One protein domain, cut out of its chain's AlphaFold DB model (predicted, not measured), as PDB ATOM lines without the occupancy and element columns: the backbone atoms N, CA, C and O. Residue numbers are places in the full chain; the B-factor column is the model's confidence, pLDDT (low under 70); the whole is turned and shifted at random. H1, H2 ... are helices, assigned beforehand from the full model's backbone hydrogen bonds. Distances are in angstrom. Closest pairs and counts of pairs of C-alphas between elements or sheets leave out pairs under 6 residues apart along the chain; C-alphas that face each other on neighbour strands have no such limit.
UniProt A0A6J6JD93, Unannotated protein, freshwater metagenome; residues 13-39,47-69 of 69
ATOM      1  N   PRO A  13      46.714   8.467 -31.512       95.06
ATOM      2  CA  PRO A  13      46.553   8.455 -30.058       95.06
ATOM      3  C   PRO A  13      45.846   9.719 -29.543       95.06
ATOM      4  O   PRO A  13      46.025  10.813 -30.093       95.06
ATOM      5  N   ILE A  14      45.042   9.575 -28.484       95.00
ATOM      6  CA  ILE A  14      44.413  10.729 -27.833       95.00
ATOM      7  C   ILE A  14      45.469  11.705 -27.299       95.00
ATOM      8  O   ILE A  14      46.526  11.310 -26.812       95.00
ATOM      9  N   THR A  15      45.147  12.999 -27.303       93.69
ATOM     10  CA  THR A  15      46.060  14.079 -26.860       93.69
ATOM     11  C   THR A  15      46.615  13.884 -25.434       93.69
ATOM     12  O   THR A  15      47.700  14.364 -25.104       93.69
ATOM     13  N   TYR A  16      45.883  13.176 -24.572       93.69
ATOM     14  CA  TYR A  16      46.283  12.919 -23.185       93.69
ATOM     15  C   TYR A  16      47.263  11.746 -23.020       93.69
ATOM     16  O   TYR A  16      47.885  11.627 -21.963       93.69
ATOM     17  N   ALA A  17      47.455  10.910 -24.044       95.00
ATOM     18  CA  ALA A  17      48.396   9.793 -24.019       95.00
ATOM     19  C   ALA A  17      49.837  10.294 -24.224       95.00
ATOM     20  O   ALA A  17      50.376  10.277 -25.328       95.00
ATOM     21  N   LYS A  18      50.453  10.789 -23.144       93.62
ATOM     22  CA  LYS A  18      51.793  11.404 -23.177       93.62
ATOM     23  C   LYS A  18      52.937  10.450 -22.842       93.62
ATOM     24  O   LYS A  18      54.075  10.731 -23.197       93.62
ATOM     25  N   THR A  19      52.660   9.366 -22.120       97.06
ATOM     26  CA  THR A  19      53.673   8.368 -21.752       97.06
ATOM     27  C   THR A  19      53.743   7.274 -22.806       97.06
ATOM     28  O   THR A  19      52.737   6.957 -23.442       97.06
ATOM     29  N   ASP A  20      54.902   6.630 -22.940       96.12
ATOM     30  CA  ASP A  20      55.054   5.504 -23.867       96.12
ATOM     31  C   ASP A  20      54.054   4.386 -23.570       96.12
ATOM     32  O   ASP A  20      53.446   3.841 -24.489       96.12
ATOM     33  N   ALA A  21      53.812   4.095 -22.287       97.50
ATOM     34  CA  ALA A  21      52.817   3.115 -21.866       97.50
ATOM     35  C   ALA A  21      51.400   3.479 -22.345       97.50
ATOM     36  O   ALA A  21      50.701   2.620 -22.879       97.50
ATOM     37  N   ALA A  22      50.994   4.749 -22.222       96.88
ATOM     38  CA  ALA A  22      49.696   5.210 -22.713       96.88
ATOM     39  C   ALA A  22      49.618   5.161 -24.246       96.88
ATOM     40  O   ALA A  22      48.601   4.767 -24.802       96.88
ATOM     41  N   ILE A  23      50.699   5.482 -24.955       95.75
ATOM     42  CA  ILE A  23      50.732   5.371 -26.420       95.75
ATOM     43  C   ILE A  23      50.632   3.900 -26.861       95.75
ATOM     44  O   ILE A  23      49.950   3.597 -27.842       95.75
ATOM     45  N   GLN A  24      51.268   2.966 -26.142       96.56
ATOM     46  CA  GLN A  24      51.106   1.531 -26.407       96.56
ATOM     47  C   GLN A  24      49.676   1.047 -26.128       96.56
ATOM     48  O   GLN A  24      49.190   0.170 -26.842       96.56
ATOM     49  N   GLU A  25      48.990   1.625 -25.138       97.69
ATOM     50  CA  GLU A  25      47.567   1.372 -24.877       97.69
ATOM     51  C   GLU A  25      46.714   1.749 -26.090       97.69
ATOM     52  O   GLU A  25      46.010   0.900 -26.639       97.69
ATOM     53  N   GLU A  26      46.862   2.975 -26.591       97.50
ATOM     54  CA  GLU A  26      46.150   3.470 -27.776       97.50
ATOM     55  C   GLU A  26      46.438   2.609 -29.016       97.50
ATOM     56  O   GLU A  26      45.540   2.275 -29.794       97.50
ATOM     57  N   LYS A  27      47.692   2.171 -29.179       95.31
ATOM     58  CA  LYS A  27      48.083   1.246 -30.251       95.31
ATOM     59  C   LYS A  27      47.377  -0.105 -30.122       95.31
ATOM     60  O   LYS A  27      46.989  -0.699 -31.130       95.31
ATOM     61  N   ARG A  28      47.189  -0.608 -28.901       96.31
ATOM     62  CA  ARG A  28      46.461  -1.859 -28.663       96.31
ATOM     63  C   ARG A  28      44.965  -1.694 -28.897       96.31
ATOM     64  O   ARG A  28      44.357  -2.606 -29.448       96.31
ATOM     65  N   LEU A  29      44.386  -0.545 -28.548       95.88
ATOM     66  CA  LEU A  29      42.997  -0.225 -28.889       95.88
ATOM     67  C   LEU A  29      42.792  -0.252 -30.407       95.88
ATOM     68  O   LEU A  29      41.855  -0.893 -30.887       95.88
ATOM     69  N   LEU A  30      43.718   0.341 -31.169       95.50
ATOM     70  CA  LEU A  30      43.706   0.251 -32.629       95.50
ATOM     71  C   LEU A  30      43.798  -1.202 -33.113       95.50
ATOM     72  O   LEU A  30      43.012  -1.611 -33.964       95.50
ATOM     73  N   TYR A  31      44.721  -1.996 -32.561       95.25
ATOM     74  CA  TYR A  31      44.870  -3.414 -32.905       95.25
ATOM     75  C   TYR A  31      43.578  -4.209 -32.668       95.25
ATOM     76  O   TYR A  31      43.164  -4.993 -33.526       95.25
ATOM     77  N   VAL A  32      42.901  -3.981 -31.539       96.62
ATOM     78  CA  VAL A  32      41.596  -4.596 -31.266       96.62
ATOM     79  C   VAL A  32      40.580  -4.151 -32.314       96.62
ATOM     80  O   VAL A  32      39.909  -4.998 -32.891       96.62
ATOM     81  N   GLY A  33      40.494  -2.856 -32.628       94.81
ATOM     82  CA  GLY A  33      39.594  -2.351 -33.669       94.81
ATOM     83  C   GLY A  33      39.819  -3.021 -35.030       94.81
ATOM     84  O   GLY A  33      38.862  -3.451 -35.673       94.81
ATOM     85  N   ILE A  34      41.082  -3.171 -35.437       94.50
ATOM     86  CA  ILE A  34      41.480  -3.831 -36.690       94.50
ATOM     87  C   ILE A  34      41.059  -5.305 -36.683       94.50
ATOM     88  O   ILE A  34      40.436  -5.775 -37.632       94.50
ATOM     89  N   THR A  35      41.348  -6.032 -35.605       95.62
ATOM     90  CA  THR A  35      41.076  -7.478 -35.510       95.62
ATOM     91  C   THR A  35      39.595  -7.827 -35.347       95.62
ATOM     92  O   THR A  35      39.216  -8.981 -35.538       95.62
ATOM     93  N   ARG A  36      38.720  -6.850 -35.066       95.81
ATOM     94  CA  ARG A  36      37.258  -7.041 -35.142       95.81
ATOM     95  C   ARG A  36      36.749  -7.149 -36.580       95.81
ATOM     96  O   ARG A  36      35.638  -7.639 -36.794       95.81
ATOM     97  N   ALA A  37      37.515  -6.689 -37.565       95.56
ATOM     98  CA  ALA A  37      37.131  -6.795 -38.961       95.56
ATOM     99  C   ALA A  37      37.354  -8.224 -39.473       95.56
ATOM    100  O   ALA A  37      38.482  -8.668 -39.641       95.56
ATOM    101  N   MET A  38      36.266  -8.944 -39.757       93.06
ATOM    102  CA  MET A  38      36.358 -10.305 -40.307       93.06
ATOM    103  C   MET A  38      36.646 -10.334 -41.817       93.06
ATOM    104  O   MET A  38      37.302 -11.251 -42.299       93.06
ATOM    105  N   ARG A  39      36.109  -9.368 -42.576       94.25
ATOM    106  CA  ARG A  39      36.235  -9.309 -44.045       94.25
ATOM    107  C   ARG A  39      36.717  -7.940 -44.503       94.25
ATOM    108  O   ARG A  39      37.821  -7.815 -45.006       94.25
ATOM    109  N   THR A  47      42.160  15.696 -43.259       90.81
ATOM    110  CA  THR A  47      43.268  16.668 -43.330       90.81
ATOM    111  C   THR A  47      42.888  18.016 -42.713       90.81
ATOM    112  O   THR A  47      43.753  18.831 -42.403       90.81
ATOM    113  N   PHE A  48      41.591  18.243 -42.496       91.31
ATOM    114  CA  PHE A  48      41.041  19.480 -41.964       91.31
ATOM    115  C   PHE A  48      39.783  19.187 -41.138       91.31
ATOM    116  O   PHE A  48      38.914  18.438 -41.582       91.31
ATOM    117  N   ASP A  49      39.690  19.759 -39.940       85.12
ATOM    118  CA  ASP A  49      38.572  19.578 -39.007       85.12
ATOM    119  C   ASP A  49      38.381  20.846 -38.163       85.12
ATOM    120  O   ASP A  49      39.346  21.363 -37.602       85.12
ATOM    121  N   ALA A  50      37.147  21.350 -38.066       83.75
ATOM    122  CA  ALA A  50      36.786  22.533 -37.273       83.75
ATOM    123  C   ALA A  50      37.741  23.736 -37.457       83.75
ATOM    124  O   ALA A  50      38.207  24.339 -36.487       83.75
ATOM    125  N   SER A  51      38.055  24.068 -38.714       85.94
ATOM    126  CA  SER A  51      38.985  25.149 -39.090       85.94
ATOM    127  C   SER A  51      40.442  24.936 -38.663       85.94
ATOM    128  O   SER A  51      41.219  25.888 -38.620       85.94
ATOM    129  N   ARG A  52      40.831  23.699 -38.341       86.06
ATOM    130  CA  ARG A  52      42.203  23.322 -37.992       86.06
ATOM    131  C   ARG A  52      42.708  22.252 -38.943       86.06
ATOM    132  O   ARG A  52      42.026  21.261 -39.197       86.06
ATOM    133  N   GLU A  53      43.933  22.433 -39.420       90.44
ATOM    134  CA  GLU A  53      44.655  21.360 -40.094       90.44
ATOM    135  C   GLU A  53      44.872  20.195 -39.130       90.44
ATOM    136  O   GLU A  53      45.113  20.374 -37.930       90.44
ATOM    137  N   ARG A  54      44.754  18.980 -39.658       90.38
ATOM    138  CA  ARG A  54      44.945  17.748 -38.900       90.38
ATOM    139  C   ARG A  54      45.948  16.865 -39.608       90.38
ATOM    140  O   ARG A  54      45.832  16.592 -40.799       90.38
ATOM    141  N   SER A  55      46.891  16.351 -38.832       91.62
ATOM    142  CA  SER A  55      47.792  15.310 -39.302       91.62
ATOM    143  C   SER A  55      47.110  13.942 -39.199       91.62
ATOM    144  O   SER A  55      46.369  13.694 -38.234       91.62
ATOM    145  N   PRO A  56      47.334  13.036 -40.164       93.06
ATOM    146  CA  PRO A  56      46.963  11.633 -40.018       93.06
ATOM    147  C   PRO A  56      47.640  11.029 -38.782       93.06
ATOM    148  O   PRO A  56      48.746  11.425 -38.420       93.06
ATOM    149  N   SER A  57      46.988  10.062 -38.142       94.50
ATOM    150  CA  SER A  57      47.552   9.318 -37.015       94.50
ATOM    151  C   SER A  57      48.889   8.683 -37.389       94.50
ATOM    152  O   SER A  57      48.988   7.977 -38.399       94.50
ATOM    153  N   ARG A  58      49.892   8.815 -36.516       91.94
ATOM    154  CA  ARG A  58      51.187   8.128 -36.641       91.94
ATOM    155  C   ARG A  58      51.064   6.610 -36.776       91.94
ATOM    156  O   ARG A  58      51.954   5.970 -37.328       91.94
ATOM    157  N   PHE A  59      49.972   6.010 -36.295       93.12
ATOM    158  CA  PHE A  59      49.757   4.570 -36.422       93.12
ATOM    159  C   PHE A  59      49.432   4.137 -37.855       93.12
ATOM    160  O   PHE A  59      49.667   2.980 -38.200       93.12
ATOM    161  N   ILE A  60      48.967   5.046 -38.719       90.19
ATOM    162  CA  ILE A  60      48.700   4.736 -40.131       90.19
ATOM    163  C   ILE A  60      49.997   4.401 -40.872       90.19
ATOM    164  O   ILE A  60      50.007   3.484 -41.688       90.19
ATOM    165  N   ALA A  61      51.104   5.075 -40.547       86.69
ATOM    166  CA  ALA A  61      52.407   4.821 -41.164       86.69
ATOM    167  C   ALA A  61      52.871   3.362 -40.994       86.69
ATOM    168  O   ALA A  61      53.564   2.825 -41.854       86.69
ATOM    169  N   VAL A  62      52.457   2.712 -39.900       84.75
ATOM    170  CA  VAL A  62      52.752   1.299 -39.619       84.75
ATOM    171  C   VAL A  62      51.927   0.364 -40.510       84.75
ATOM    172  O   VAL A  62      52.408  -0.697 -40.893       84.75
ATOM    173  N   LEU A  63      50.687   0.744 -40.829       83.81
ATOM    174  CA  LEU A  63      49.759  -0.066 -41.627       83.81
ATOM    175  C   LEU A  63      49.999   0.084 -43.130       83.81
ATOM    176  O   LEU A  63      49.783  -0.859 -43.886       83.81
ATOM    177  N   GLN A  64      50.448   1.263 -43.557       80.56
ATOM    178  CA  GLN A  64      50.778   1.547 -44.945       80.56
ATOM    179  C   GLN A  64      52.092   2.338 -45.015       80.56
ATOM    180  O   GLN A  64      52.083   3.576 -45.022       80.56
ATOM    181  N   PRO A  65      53.233   1.629 -45.083       67.00
ATOM    182  CA  PRO A  65      54.530   2.261 -45.268       67.00
ATOM    183  C   PRO A  65      54.524   3.049 -46.586       67.00
ATOM    184  O   PRO A  65      54.315   2.474 -47.651       67.00
ATOM    185  N   GLY A  66      54.694   4.373 -46.512       64.50
ATOM    186  CA  GLY A  66      54.680   5.279 -47.674       64.50
ATOM    187  C   GLY A  66      53.479   6.229 -47.766       64.50
ATOM    188  O   GLY A  66      53.473   7.093 -48.638       64.50
ATOM    189  N   LEU A  67      52.488   6.115 -46.872       64.81
ATOM    190  CA  LEU A  67      51.403   7.108 -46.774       64.81
ATOM    191  C   LEU A  67      51.775   8.312 -45.888       64.81
ATOM    192  O   LEU A  67      51.197   9.385 -46.030       64.81
ATOM    193  N   ALA A  68      52.742   8.142 -44.981       53.28
ATOM    194  CA  ALA A  68      53.315   9.249 -44.223       53.28
ATOM    195  C   ALA A  68      54.190  10.083 -45.165       53.28
ATOM    196  O   ALA A  68      55.239   9.615 -45.608       53.28
ATOM    197  N   LYS A  69      53.711  11.278 -45.505       45.31
ATOM    198  CA  LYS A  69      54.422  12.260 -46.316       45.31
ATOM    199  C   LYS A  69      54.863  13.416 -45.435       45.31
ATOM    200  O   LYS A  69      54.041  13.818 -44.581       45.31
TER     201      LYS A  69
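AT A GLANCE: This is residues 13 to 39 and 47 to 69 of the 69 residues of the protein "Unannotated protein" of freshwater metagenome (UniProt A0A6J6JD93). One long helix, H1, makes one side of a loosely built model; the stretch before it folds back at its first end, and across a gap from it runs a separate length of chain with a single small helical turn, H2. Two ends stick out: residues 32 to 39, of which 32 to 35 belong to H1, and the small turned-back loop at residues 48 to 54. The printed part has 50 residues with two named helices, H1 then H2, and no named strand; its class is all helix, though under half of the residues, 20 of 50, are in named elements. The whole is loose, with a radius of gyration of the C-alphas of 12.8 A, and spans 34 by 29 by 21 A.

HOW THE PARTS SIT: Begin with H1, residues 20 to 35, where every pair of O i and N i+4 is within hydrogen-bond range. Then look at H2, residues 60 to 63: it is too short for such a pair, but its one pair of O i and N i+3 is within range. H1 and H2 are apart, with no C-alpha of the one within 8 A of the other. Farther out, residues 48 to 49 pair with residues 52 to 53, antiparallel.

IN THESE COORDINATES: Find C-alpha 20 at (55.054, 5.504, -23.867); from there H1 runs 22.3 A to C-alpha 35 at (41.076, -7.478, -35.510). H2 runs 5.1 A from C-alpha 60 to C-alpha 63 at (49.759, -0.066, -41.627). Residues 47 to 59 hold no named element.

THE WHOLE: The two C-alphas farthest apart are those of Met 38 and Ser 51, at 35.6 A. Residues 40 to 46 are not printed, and C-alphas 39 and 47 are 26.9 A apart across this cut; the link from H1 to H2 crosses it. The mean pLDDT of the printed part is 89.4, and residues 65 to 69, which end at the chain's last residue, are under 70.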